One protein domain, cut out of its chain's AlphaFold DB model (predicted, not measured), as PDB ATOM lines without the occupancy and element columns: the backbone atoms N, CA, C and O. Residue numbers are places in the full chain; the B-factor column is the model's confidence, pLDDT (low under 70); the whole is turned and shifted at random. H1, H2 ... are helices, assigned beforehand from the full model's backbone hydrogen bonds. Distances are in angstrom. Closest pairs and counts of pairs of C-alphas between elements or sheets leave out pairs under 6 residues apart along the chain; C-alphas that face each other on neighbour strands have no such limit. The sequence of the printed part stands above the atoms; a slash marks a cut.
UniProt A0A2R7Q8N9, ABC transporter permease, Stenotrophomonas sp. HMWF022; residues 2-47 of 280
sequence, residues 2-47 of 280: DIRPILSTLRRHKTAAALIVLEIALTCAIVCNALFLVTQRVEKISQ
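What this domain is: This is residues 2 to 47 of the 280 residues of the protein "ABC transporter permease" of Stenotrophomonas sp. HMWF022 (UniProt A0A2R7Q8N9). One long helix, H2, makes the length of an L, and a short helix, H1, makes its foot, meeting H2 near its first residues. Most of H2 stands free, residues 19 to 45 among them. The printed part has 46 residues with two named helices, H1 then H2, and no named strand; the class is all helix. It is extended, with a radius of gyration of the C-alphas of 17.7 A, and spans 53 by 23 by 6 A.

How they stand to each other: Start from H2, residues 14 to 45, and look back to H1, residues 4 to 12. The two are close but not clearly touching; their closest C-alphas, those of Leu 10 and Ala 17, are 5.7 A apart. Their lines are about perpendicular, at 75 degrees. In H1 and H2 every O i to N i+4 pair is within hydrogen-bond range.

Where its parts are: Find C-alpha 14 at (33.042, 4.547, 4.716); from there H2 runs 46.3 A to C-alpha 45 at (6.749, 29.824, 33.257). H1 begins at C-alpha 4, (43.539, 16.196, 3.683), and measures 12.9 A.

The domain as a whole: The C-alphas farthest apart, those of Arg 12 and Gln 47, are 53.4 A apart. The link from H1 to H2 is tight, and the printed part has no cut. No printed residue is under 70 in pLDDT.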
ATOM      1  N   ASP A   2      46.600  20.492   8.230       73.56
ATOM      2  CA  ASP A   2      46.327  19.731   7.005       73.56
ATOM      3  C   ASP A   2      45.205  18.708   7.245       73.56
ATOM      4  O   ASP A   2      45.411  17.678   7.878       73.56
ATOM      5  N   ILE A   3      43.996  19.000   6.754       82.06
ATOM      6  CA  ILE A   3      42.783  18.168   6.936       82.06
ATOM      7  C   ILE A   3      42.721  17.032   5.890       82.06
ATOM      8  O   ILE A   3      41.999  16.045   6.037       82.06
ATOM      9  N   ARG A   4      43.512  17.141   4.815       76.69
ATOM     10  CA  ARG A   4      43.539  16.196   3.683       76.69
ATOM     11  C   ARG A   4      43.819  14.729   4.071       76.69
ATOM     12  O   ARG A   4      43.143  13.863   3.514       76.69
ATOM     13  N   PRO A   5      44.732  14.411   5.012       77.19
ATOM     14  CA  PRO A   5      44.975  13.030   5.438       77.19
ATOM     15  C   PRO A   5      43.798  12.422   6.218       77.19
ATOM     16  O   PRO A   5      43.555  11.224   6.137       77.19
ATOM     17  N   ILE A   6      43.042  13.245   6.949       76.69
ATOM     18  CA  ILE A   6      41.871  12.818   7.732       76.69
ATOM     19  C   ILE A   6      40.706  12.482   6.791       76.69
ATOM     20  O   ILE A   6      40.037  11.460   6.928       76.69
ATOM     21  N   LEU A   7      40.493  13.313   5.770       73.06
ATOM     22  CA  LEU A   7      39.479  13.067   4.743       73.06
ATOM     23  C   LEU A   7      39.792  11.821   3.897       73.06
ATOM     24  O   LEU A   7      38.871  11.106   3.499       73.06
ATOM     25  N   SER A   8      41.071  11.533   3.624       73.81
ATOM     26  CA  SER A   8      41.462  10.357   2.836       73.81
ATOM     27  C   SER A   8      41.263   9.041   3.600       73.81
ATOM     28  O   SER A   8      40.799   8.062   3.009       73.81
ATOM     29  N   THR A   9      41.522   9.019   4.912       74.12
ATOM     30  CA  THR A   9      41.289   7.846   5.774       74.12
ATOM     31  C   THR A   9      39.800   7.584   6.006       74.12
ATOM     32  O   THR A   9      39.361   6.439   5.863       74.12
ATOM     33  N   LEU A  10      38.991   8.627   6.231       72.88
ATOM     34  CA  LEU A  10      37.524   8.525   6.330       72.88
ATOM     35  C   LEU A  10      36.893   7.924   5.064       72.88
ATOM     36  O   LEU A  10      35.959   7.126   5.130       72.88
ATOM     37  N   ARG A  11      37.443   8.249   3.890       75.06
ATOM     38  CA  ARG A  11      36.961   7.746   2.597       75.06
ATOM     39  C   ARG A  11      37.271   6.259   2.368       75.06
ATOM     40  O   ARG A  11      36.598   5.626   1.549       75.06
ATOM     41  N   ARG A  12      38.256   5.698   3.085       81.81
ATOM     42  CA  ARG A  12      38.641   4.273   3.043       81.81
ATOM     43  C   ARG A  12      37.766   3.410   3.963       81.81
ATOM     44  O   ARG A  12      37.447   2.286   3.593       81.81
ATOM     45  N   HIS A  13      37.310   3.953   5.097       86.06
ATOM     46  CA  HIS A  13      36.430   3.284   6.071       86.06
ATOM     47  C   HIS A  13      35.013   3.886   6.091       86.06
ATOM     48  O   HIS A  13      34.538   4.382   7.111       86.06
ATOM     49  N   LYS A  14      34.322   3.842   4.944       84.12
ATOM     50  CA  LYS A  14      33.042   4.547   4.716       84.12
ATOM     51  C   LYS A  14      31.932   4.188   5.706       84.12
ATOM     52  O   LYS A  14      31.169   5.065   6.085       84.12
ATOM     53  N   THR A  15      31.833   2.925   6.116       88.00
ATOM     54  CA  THR A  15      30.805   2.460   7.062       88.00
ATOM     55  C   THR A  15      31.039   3.015   8.462       88.00
ATOM     56  O   THR A  15      30.124   3.579   9.047       88.00
ATOM     57  N   ALA A  16      32.273   2.929   8.968       85.56
ATOM     58  CA  ALA A  16      32.646   3.483  10.268       85.56
ATOM     59  C   ALA A  16      32.473   5.011  10.298       85.56
ATOM     60  O   ALA A  16      31.871   5.544  11.222       85.56
ATOM     61  N   ALA A  17      32.920   5.707   9.248       87.38
ATOM     62  CA  ALA A  17      32.722   7.148   9.111       87.38
ATOM     63  C   ALA A  17      31.230   7.532   9.063       87.38
ATOM     64  O   ALA A  17      30.822   8.480   9.727       87.38
ATOM     65  N   ALA A  18      30.407   6.789   8.314       88.56
ATOM     66  CA  ALA A  18      28.969   7.036   8.226       88.56
ATOM     67  C   ALA A  18      28.251   6.801   9.561       88.56
ATOM     68  O   ALA A  18      27.391   7.597   9.922       88.56
ATOM     69  N   LEU A  19      28.621   5.752  10.306       92.06
ATOM     70  CA  LEU A  19      28.065   5.485  11.634       92.06
ATOM     71  C   LEU A  19      28.401   6.605  12.625       92.06
ATOM     72  O   LEU A  19      27.505   7.063  13.320       92.06
ATOM     73  N   ILE A  20      29.641   7.109  12.620       91.69
ATOM     74  CA  ILE A  20      30.048   8.240  13.474       91.69
ATOM     75  C   ILE A  20      29.268   9.509  13.112       91.69
ATOM     76  O   ILE A  20      28.765  10.204  13.989       91.69
ATOM     77  N   VAL A  21      29.134   9.822  11.819       93.19
ATOM     78  CA  VAL A  21      28.349  10.987  11.378       93.19
ATOM     79  C   VAL A  21      26.880  10.835  11.771       93.19
ATOM     80  O   VAL A  21      26.283  11.800  12.239       93.19
ATOM     81  N   LEU A  22      26.304   9.640  11.615       94.00
ATOM     82  CA  LEU A  22      24.922   9.356  11.999       94.00
ATOM     83  C   LEU A  22      24.716   9.478  13.514       94.00
ATOM     84  O   LEU A  22      23.718  10.044  13.941       94.00
ATOM     85  N   GLU A  23      25.662   8.999  14.318       94.75
ATOM     86  CA  GLU A  23      25.646   9.126  15.777       94.75
ATOM     87  C   GLU A  23      25.727  10.594  16.214       94.75
ATOM     88  O   GLU A  23      24.905  11.051  17.010       94.75
ATOM     89  N   ILE A  24      26.660  11.368  15.651       95.62
ATOM     90  CA  ILE A  24      26.787  12.806  15.929       95.62
ATOM     91  C   ILE A  24      25.516  13.551  15.492       95.62
ATOM     92  O   ILE A  24      25.014  14.404  16.220       95.62
ATOM     93  N   ALA A  25      24.957  13.215  14.330       95.56
ATOM     94  CA  ALA A  25      23.720  13.822  13.850       95.56
ATOM     95  C   ALA A  25      22.527  13.485  14.759       95.56
ATOM     96  O   ALA A  25      21.752  14.377  15.101       95.56
ATOM     97  N   LEU A  26      22.394  12.226  15.186       95.81
ATOM     98  CA  LEU A  26      21.315  11.778  16.066       95.81
ATOM     99  C   LEU A  26      21.421  12.415  17.456       95.81
ATOM    100  O   LEU A  26      20.429  12.924  17.974       95.81
ATOM    101  N   THR A  27      22.616  12.436  18.045       96.00
ATOM    102  CA  THR A  27      22.858  13.086  19.342       96.00
ATOM    103  C   THR A  27      22.598  14.588  19.264       96.00
ATOM    104  O   THR A  27      21.890  15.123  20.117       96.00
ATOM    105  N   CYS A  28      23.057  15.261  18.205       94.94
ATOM    106  CA  CYS A  28      22.745  16.668  17.967       94.94
ATOM    107  C   CYS A  28      21.232  16.903  17.826       94.94
ATOM    108  O   CYS A  28      20.709  17.843  18.422       94.94
ATOM    109  N   ALA A  29      20.510  16.051  17.090       94.62
ATOM    110  CA  ALA A  29      19.063  16.173  16.919       94.62
ATOM    111  C   ALA A  29      18.305  16.019  18.248       94.62
ATOM    112  O   ALA A  29      17.399  16.802  18.537       94.62
ATOM    113  N   ILE A  30      18.700  15.052  19.084       95.06
ATOM    114  CA  ILE A  30      18.116  14.846  20.416       95.06
ATOM    115  C   ILE A  30      18.359  16.072  21.303       95.06
ATOM    116  O   ILE A  30      17.421  16.563  21.929       95.06
ATOM    117  N   VAL A  31      19.587  16.598  21.328       95.00
ATOM    118  CA  VAL A  31      19.941  17.771  22.143       95.00
ATOM    119  C   VAL A  31      19.188  19.020  21.685       95.00
ATOM    120  O   VAL A  31      18.635  19.726  22.525       95.00
ATOM    121  N   CYS A  32      19.098  19.280  20.377       93.69
ATOM    122  CA  CYS A  32      18.345  20.418  19.847       93.69
ATOM    123  C   CYS A  32      16.857  20.340  20.213       93.69
ATOM    124  O   CYS A  32      16.285  21.331  20.666       93.69
ATOM    125  N   ASN A  33      16.241  19.162  20.076       93.94
ATOM    126  CA  ASN A  33      14.843  18.959  20.459       93.94
ATOM    127  C   ASN A  33      14.632  19.134  21.969       93.94
ATOM    128  O   ASN A  33      13.666  19.774  22.382       93.94
ATOM    129  N   ALA A  34      15.540  18.609  22.797       91.50
ATOM    130  CA  ALA A  34      15.477  18.774  24.246       91.50
ATOM    131  C   ALA A  34      15.604  20.251  24.654       91.50
ATOM    132  O   ALA A  34      14.788  20.747  25.429       91.50
ATOM    133  N   LEU A  35      16.574  20.979  24.086       91.31
ATOM    134  CA  LEU A  35      16.773  22.403  24.358       91.31
ATOM    135  C   LEU A  35      15.566  23.242  23.924       91.31
ATOM    136  O   LEU A  35      15.168  24.166  24.633       91.31
ATOM    137  N   PHE A  36      14.959  22.905  22.785       90.62
ATOM    138  CA  PHE A  36      13.745  23.559  22.315       90.62
ATOM    139  C   PHE A  36      12.582  23.373  23.301       90.62
ATOM    140  O   PHE A  36      11.966  24.358  23.705       90.62
ATOM    141  N   LEU A  37      12.338  22.142  23.767       88.38
ATOM    142  CA  LEU A  37      11.298  21.859  24.764       88.38
ATOM    143  C   LEU A  37      11.537  22.598  26.089       88.38
ATOM    144  O   LEU A  37      10.598  23.156  26.657       88.38
ATOM    145  N   VAL A  38      12.784  22.639  26.569       89.25
ATOM    146  CA  VAL A  38      13.150  23.377  27.789       89.25
ATOM    147  C   VAL A  38      12.912  24.878  27.611       89.25
ATOM    148  O   VAL A  38      12.311  25.507  28.479       89.25
ATOM    149  N   THR A  39      13.312  25.447  26.471       88.25
ATOM    150  CA  THR A  39      13.139  26.881  26.184       88.25
ATOM    151  C   THR A  39      11.660  27.263  26.169       88.25
ATOM    152  O   THR A  39      11.262  28.180  26.884       88.25
ATOM    153  N   GLN A  40      10.819  26.496  25.466       85.81
ATOM    154  CA  GLN A  40       9.365  26.703  25.460       85.81
ATOM    155  C   GLN A  40       8.764  26.642  26.870       85.81
ATOM    156  O   GLN A  40       7.842  27.387  27.210       85.81
ATOM    157  N   ARG A  41       9.288  25.755  27.722       85.94
ATOM    158  CA  ARG A  41       8.829  25.609  29.103       85.94
ATOM    159  C   ARG A  41       9.207  26.809  29.964       85.94
ATOM    160  O   ARG A  41       8.368  27.307  30.711       85.94
ATOM    161  N   VAL A  42      10.441  27.287  29.835       87.56
ATOM    162  CA  VAL A  42      10.936  28.480  30.535       87.56
ATOM    163  C   VAL A  42      10.151  29.721  30.118       87.56
ATOM    164  O   VAL A  42       9.732  30.489  30.986       87.56
ATOM    165  N   GLU A  43       9.891  29.895  28.822       86.06
ATOM    166  CA  GLU A  43       9.074  30.996  28.298       86.06
ATOM    167  C   GLU A  43       7.665  30.983  28.899       86.06
ATOM    168  O   GLU A  43       7.192  32.004  29.400       86.06
ATOM    169  N   LYS A  44       7.029  29.806  28.947       85.00
ATOM    170  CA  LYS A  44       5.702  29.631  29.545       85.00
ATOM    171  C   LYS A  44       5.673  29.986  31.036       85.00
ATOM    172  O   LYS A  44       4.796  30.725  31.477       85.00
ATOM    173  N   ILE A  45       6.649  29.515  31.817       86.50
ATOM    174  CA  ILE A  45       6.749  29.824  33.257       86.50
ATOM    175  C   ILE A  45       7.021  31.315  33.491       86.50
ATOM    176  O   ILE A  45       6.601  31.861  34.513       86.50
ATOM    177  N   SER A  46       7.704  31.976  32.557       87.00
ATOM    178  CA  SER A  46       8.083  33.392  32.640       87.00
ATOM    179  C   SER A  46       7.003  34.344  32.117       87.00
ATOM    180  O   SER A  46       7.185  35.559  32.160       87.00
ATOM    181  N   GLN A  47       5.869  33.820  31.642       87.94
ATOM    182  CA  GLN A  47       4.794  34.639  31.095       87.94
ATOM    183  C   GLN A  47       4.231  35.601  32.161       87.94
ATOM    184  O   GLN A  47       3.807  35.150  33.232       87.94
TER     185      GLN A  47